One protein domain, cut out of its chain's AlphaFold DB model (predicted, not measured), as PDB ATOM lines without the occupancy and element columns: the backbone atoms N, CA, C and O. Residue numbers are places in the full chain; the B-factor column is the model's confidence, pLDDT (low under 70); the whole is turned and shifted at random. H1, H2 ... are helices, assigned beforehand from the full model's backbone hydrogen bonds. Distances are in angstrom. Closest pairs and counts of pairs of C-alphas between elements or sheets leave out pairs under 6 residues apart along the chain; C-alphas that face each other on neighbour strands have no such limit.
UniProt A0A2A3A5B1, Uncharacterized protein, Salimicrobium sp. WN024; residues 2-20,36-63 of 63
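Overview. This is residues 2 to 20 and 36 to 63 of the 63 residues of an uncharacterized protein of Salimicrobium sp. WN024 (UniProt A0A2A3A5B1). What does the model look like? A long helix, H2, makes the length of a rod, and a shorter helix, H1, packs side by side with part of it, running the opposite way; residues 36 to 43 of H2 stick out past H1. Residues 2 to 7, with no named element, run off sideways from the first residue of H1. What is it made of, and how large is it? The printed part has 47 residues with two named helices, H1 then H2, and no named strand, and its class is all helix. It is loose, with a radius of gyration of the C-alphas of 12.3 A and spans of 41 by 17 by 16 A.

Along the chain. Where is the longest helix? H2 is residues 36 to 61, 37.8 A from first to last C-alpha, from C-alpha 36 at (180.282, 110.038, 79.195) to C-alpha 61 at (188.644, 96.513, 44.878). Where is the other helix? H1 is residues 8 to 20, 18.7 A from first to last C-alpha, and C-alpha 8 is at (189.666, 88.338, 54.749).

Arrangement. How does H1 stand to H2? They touch, and H2 does so with residues 48 to 59 alone; their closest C-alphas, those of Gln 11 and Phe 55, are 6.8 A apart. Their lines stand at a shallow tilt of 9 degrees, opposite ways. What do the backbones show? In H1 and H2 every O i to N i+4 pair is within hydrogen-bond range.

Size, cuts and confidence. Where is the cut? Residues 21 to 35 are not printed, and C-alphas 20 and 36 are 20.2 A apart across the cut. Which C-alphas are farthest apart? Those of Glu 36 and Gln 63, at 41.7 A. Where is confidence low? Residues 2 to 6 and 62 to 63 have pLDDT under 70; the mean of the printed part is 87.1.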
ATOM      1  N   GLY A   2     200.596  99.559  58.427       42.88
ATOM      2  CA  GLY A   2     199.313  99.370  57.721       42.88
ATOM      3  C   GLY A   2     199.211  98.172  56.777       42.88
ATOM      4  O   GLY A   2     198.321  98.174  55.943       42.88
ATOM      5  N   LYS A   3     200.097  97.174  56.901       48.84
ATOM      6  CA  LYS A   3     200.066  95.927  56.107       48.84
ATOM      7  C   LYS A   3     199.345  94.758  56.807       48.84
ATOM      8  O   LYS A   3     199.411  93.632  56.351       48.84
ATOM      9  N   ALA A   4     198.743  94.988  57.974       51.78
ATOM     10  CA  ALA A   4     198.506  93.915  58.948       51.78
ATOM     11  C   ALA A   4     197.118  93.245  58.896       51.78
ATOM     12  O   ALA A   4     196.806  92.511  59.821       51.78
ATOM     13  N   LEU A   5     196.276  93.528  57.894       59.81
ATOM     14  CA  LEU A   5     194.960  92.885  57.726       59.81
ATOM     15  C   LEU A   5     194.644  92.700  56.229       59.81
ATOM     16  O   LEU A   5     193.595  93.134  55.749       59.81
ATOM     17  N   GLU A   6     195.596  92.150  55.475       65.19
ATOM     18  CA  GLU A   6     195.421  91.867  54.040       65.19
ATOM     19  C   GLU A   6     194.531  90.623  53.830       65.19
ATOM     20  O   GLU A   6     193.911  90.467  52.782       65.19
ATOM     21  N   GLY A   7     194.392  89.754  54.840       78.31
ATOM     22  CA  GLY A   7     193.527  88.578  54.766       78.31
ATOM     23  C   GLY A   7     192.072  88.848  55.167       78.31
ATOM     24  O   GLY A   7     191.799  89.432  56.218       78.31
ATOM     25  N   LYS A   8     191.107  88.317  54.399       82.81
ATOM     26  CA  LYS A   8     189.666  88.338  54.749       82.81
ATOM     27  C   LYS A   8     189.391  87.783  56.152       82.81
ATOM     28  O   LYS A   8     188.529  88.318  56.853       82.81
ATOM     29  N   ASP A   9     190.130  86.750  56.551       87.44
ATOM     30  CA  ASP A   9     190.027  86.120  57.869       87.44
ATOM     31  C   ASP A   9     190.567  87.028  58.975       87.44
ATOM     32  O   ASP A   9     189.951  87.153  60.033       87.44
ATOM     33  N   GLU A  10     191.665  87.738  58.716       88.88
ATOM     34  CA  GLU A  10     192.250  88.690  59.660       88.88
ATOM     35  C   GLU A  10     191.306  89.880  59.886       88.88
ATOM     36  O   GLU A  10     191.071  90.289  61.025       88.88
ATOM     37  N   GLN A  11     190.695  90.403  58.815       90.25
ATOM     38  CA  GLN A  11     189.673  91.453  58.896       90.25
ATOM     39  C   GLN A  11     188.487  91.015  59.764       90.25
ATOM     40  O   GLN A  11     187.990  91.784  60.591       90.25
ATOM     41  N   PHE A  12     188.028  89.771  59.605       91.94
ATOM     42  CA  PHE A  12     186.921  89.246  60.398       91.94
ATOM     43  C   PHE A  12     187.326  88.991  61.856       91.94
ATOM     44  O   PHE A  12     186.562  89.299  62.772       91.94
ATOM     45  N   TYR A  13     188.551  88.517  62.092       93.31
ATOM     46  CA  TYR A  13     189.127  88.392  63.430       93.31
ATOM     47  C   TYR A  13     189.210  89.748  64.145       93.31
ATOM     48  O   TYR A  13     188.834  89.858  65.312       93.31
ATOM     49  N   TYR A  14     189.611  90.808  63.435       92.50
ATOM     50  CA  TYR A  14     189.589  92.173  63.960       92.50
ATOM     51  C   TYR A  14     188.180  92.586  64.405       92.50
ATOM     52  O   TYR A  14     188.012  93.060  65.528       92.50
ATOM     53  N   ILE A  15     187.164  92.368  63.560       94.56
ATOM     54  CA  ILE A  15     185.766  92.681  63.902       94.56
ATOM     55  C   ILE A  15     185.350  91.925  65.167       94.56
ATOM     56  O   ILE A  15     184.846  92.544  66.104       94.56
ATOM     57  N   LYS A  16     185.614  90.613  65.230       96.62
ATOM     58  CA  LYS A  16     185.280  89.773  66.389       96.62
ATOM     59  C   LYS A  16     185.878  90.324  67.687       96.62
ATOM     60  O   LYS A  16     185.165  90.451  68.679       96.62
ATOM     61  N   ASN A  17     187.155  90.700  67.672       96.25
ATOM     62  CA  ASN A  17     187.825  91.244  68.855       96.25
ATOM     63  C   ASN A  17     187.225  92.582  69.296       96.25
ATOM     64  O   ASN A  17     187.078  92.827  70.491       96.25
ATOM     65  N   ARG A  18     186.859  93.452  68.348       96.12
ATOM     66  CA  ARG A  18     186.260  94.757  68.669       96.12
ATOM     67  C   ARG A  18     184.839  94.624  69.205       96.12
ATOM     68  O   ARG A  18     184.492  95.364  70.117       96.12
ATOM     69  N   VAL A  19     184.058  93.666  68.706       97.50
ATOM     70  CA  VAL A  19     182.738  93.340  69.272       97.50
ATOM     71  C   VAL A  19     182.873  92.793  70.691       97.50
ATOM     72  O   VAL A  19     182.127  93.224  71.561       97.50
ATOM     73  N   SER A  20     183.838  91.901  70.946       97.56
ATOM     74  CA  SER A  20     184.100  91.397  72.303       97.56
ATOM     75  C   SER A  20     184.433  92.539  73.261       97.56
ATOM     76  O   SER A  20     183.796  92.673  74.292       97.56
ATOM     77  N   GLU A  36     178.918 110.355  79.630       92.88
ATOM     78  CA  GLU A  36     180.282 110.038  79.195       92.88
ATOM     79  C   GLU A  36     180.417 108.555  78.815       92.88
ATOM     80  O   GLU A  36     180.977 108.221  77.767       92.88
ATOM     81  N   GLU A  37     179.833 107.657  79.608       92.31
ATOM     82  CA  GLU A  37     179.751 106.224  79.319       92.31
ATOM     83  C   GLU A  37     179.002 105.957  78.006       92.31
ATOM     84  O   GLU A  37     179.428 105.139  77.177       92.31
ATOM     85  N   LEU A  38     177.896 106.673  77.777       93.62
ATOM     86  CA  LEU A  38     177.117 106.550  76.548       93.62
ATOM     87  C   LEU A  38     177.886 107.077  75.326       93.62
ATOM     88  O   LEU A  38     177.898 106.418  74.279       93.62
ATOM     89  N   GLU A  39     178.564 108.221  75.454       95.69
ATOM     90  CA  GLU A  39     179.435 108.772  74.411       95.69
ATOM     91  C   GLU A  39     180.590 107.819  74.075       95.69
ATOM     92  O   GLU A  39     180.903 107.592  72.900       95.69
ATOM     93  N   GLN A  40     181.199 107.188  75.081       94.12
ATOM     94  CA  GLN A  40     182.264 106.211  74.874       94.12
ATOM     95  C   GLN A  40     181.778 105.011  74.046       94.12
ATOM     96  O   GLN A  40     182.441 104.604  73.081       94.12
ATOM     97  N   VAL A  41     180.615 104.453  74.393       95.19
ATOM     98  CA  VAL A  41     179.993 103.351  73.646       95.19
ATOM     99  C   VAL A  41     179.692 103.773  72.206       95.19
ATOM    100  O   VAL A  41     180.008 103.034  71.265       95.19
ATOM    101  N   GLU A  42     179.152 104.976  72.006       96.81
ATOM    102  CA  GLU A  42     178.886 105.515  70.673       96.81
ATOM    103  C   GLU A  42     180.167 105.609  69.828       96.81
ATOM    104  O   GLU A  42     180.196 105.146  68.679       96.81
ATOM    105  N   LEU A  43     181.244 106.166  70.385       97.19
ATOM    106  CA  LEU A  43     182.531 106.299  69.698       97.19
ATOM    107  C   LEU A  43     183.086 104.935  69.270       97.19
ATOM    108  O   LEU A  43     183.581 104.785  68.145       97.19
ATOM    109  N   MET A  44     182.974 103.919  70.128       96.38
ATOM    110  CA  MET A  44     183.412 102.558  69.813       96.38
ATOM    111  C   MET A  44     182.601 101.937  68.669       96.38
ATOM    112  O   MET A  44     183.189 101.332  67.765       96.38
ATOM    113  N   ILE A  45     181.277 102.122  68.666       97.75
ATOM    114  CA  ILE A  45     180.390 101.638  67.597       97.75
ATOM    115  C   ILE A  45     180.722 102.322  66.268       97.75
ATOM    116  O   ILE A  45     180.909 101.640  65.256       97.75
ATOM    117  N   ARG A  46     180.847 103.657  66.261       97.94
ATOM    118  CA  ARG A  46     181.191 104.430  65.054       97.94
ATOM    119  C   ARG A  46     182.538 103.990  64.481       97.94
ATOM    120  O   ARG A  46     182.626 103.685  63.292       97.94
ATOM    121  N   SER A  47     183.554 103.853  65.335       96.12
ATOM    122  CA  SER A  47     184.888 103.387  64.935       96.12
ATOM    123  C   SER A  47     184.861 101.981  64.325       96.12
ATOM    124  O   SER A  47     185.513 101.728  63.308       96.12
ATOM    125  N   LEU A  48     184.094 101.052  64.909       96.81
ATOM    126  CA  LEU A  48     183.940  99.709  64.351       96.81
ATOM    127  C   LEU A  48     183.234  99.746  62.988       96.81
ATOM    128  O   LEU A  48     183.693  99.091  62.050       96.81
ATOM    129  N   ASN A  49     182.169 100.538  62.854       97.25
ATOM    130  CA  ASN A  49     181.434 100.681  61.599       97.25
ATOM    131  C   ASN A  49     182.328 101.206  60.463       97.25
ATOM    132  O   ASN A  49     182.347 100.631  59.376       97.25
ATOM    133  N   GLU A  50     183.143 102.234  60.720       96.38
ATOM    134  CA  GLU A  50     184.113 102.750  59.745       96.38
ATOM    135  C   GLU A  50     185.084 101.665  59.256       96.38
ATOM    136  O   GLU A  50     185.384 101.575  58.061       96.38
ATOM    137  N   LYS A  51     185.560 100.798  60.160       94.38
ATOM    138  CA  LYS A  51     186.451  99.684  59.799       94.38
ATOM    139  C   LYS A  51     185.744  98.634  58.955       94.38
ATOM    140  O   LYS A  51     186.317  98.185  57.965       94.38
ATOM    141  N   VAL A  52     184.509  98.276  59.302       94.94
ATOM    142  CA  VAL A  52     183.700  97.331  58.518       94.94
ATOM    143  C   VAL A  52     183.468  97.864  57.104       94.94
ATOM    144  O   VAL A  52     183.682  97.131  56.138       94.94
ATOM    145  N   LEU A  53     183.103  99.141  56.964       95.81
ATOM    146  CA  LEU A  53     182.909  99.781  55.660       95.81
ATOM    147  C   LEU A  53     184.195  99.790  54.828       95.81
ATOM    148  O   LEU A  53     184.155  99.505  53.630       95.81
ATOM    149  N   ARG A  54     185.344 100.056  55.461       92.75
ATOM    150  CA  ARG A  54     186.645  99.968  54.791       92.75
ATOM    151  C   ARG A  54     186.921  98.554  54.283       92.75
ATOM    152  O   ARG A  54     187.190  98.397  53.103       92.75
ATOM    153  N   PHE A  55     186.770  97.529  55.123       92.69
ATOM    154  CA  PHE A  55     186.992  96.141  54.704       92.69
ATOM    155  C   PHE A  55     186.050  95.707  53.576       92.69
ATOM    156  O   PHE A  55     186.449  94.969  52.680       92.69
ATOM    157  N   GLN A  56     184.797  96.171  53.581       91.25
ATOM    158  CA  GLN A  56     183.874  95.933  52.471       91.25
ATOM    159  C   GLN A  56     184.347  96.591  51.172       91.25
ATOM    160  O   GLN A  56     184.169  96.004  50.105       91.25
ATOM    161  N   LYS A  57     184.916  97.800  51.249       91.00
ATOM    162  CA  LYS A  57     185.489  98.501  50.098       91.00
ATOM    163  C   LYS A  57     186.735  97.782  49.579       91.00
ATOM    164  O   LYS A  57     186.766  97.466  48.396       91.00
ATOM    165  N   ASP A  58     187.670  97.437  50.461       86.88
ATOM    166  CA  ASP A  58     188.900  96.713  50.113       86.88
ATOM    167  C   ASP A  58     188.557  95.398  49.371       86.88
ATOM    168  O   ASP A  58     189.073  95.123  48.292       86.88
ATOM    169  N   ARG A  59     187.548  94.649  49.847       84.06
ATOM    170  CA  ARG A  59     187.064  93.412  49.195       84.06
ATOM    171  C   ARG A  59     186.408  93.605  47.824       84.06
ATOM    172  O   ARG A  59     186.295  92.629  47.084       84.06
ATOM    173  N   LYS A  60     185.880  94.795  47.528       84.56
ATOM    174  CA  LYS A  60     185.313  95.125  46.209       84.56
ATOM    175  C   LYS A  60     186.403  95.519  45.218       84.56
ATOM    176  O   LYS A  60     186.218  95.294  44.034       84.56
ATOM    177  N   GLU A  61     187.493  96.113  45.697       77.44
ATOM    178  CA  GLU A  61     188.644  96.513  44.878       77.44
ATOM    179  C   GLU A  61     189.569  95.325  44.544       77.44
ATOM    180  O   GLU A  61     190.311  95.383  43.571       77.44
ATOM    181  N   GLU A  62     189.497  94.235  45.318       63.72
ATOM    182  CA  GLU A  62     190.175  92.953  45.052       63.72
ATOM    183  C   GLU A  62     189.470  92.047  44.010       63.72
ATOM    184  O   GLU A  62     189.976  90.958  43.726       63.72
ATOM    185  N   GLN A  63     188.300  92.439  43.483       53.16
ATOM    186  CA  GLN A  63     187.561  91.715  42.427       53.16
ATOM    187  C   GLN A  63     187.856  92.285  41.042       53.16
ATOM    188  O   GLN A  63     187.952  91.464  40.102       53.16
TER     189      GLN A  63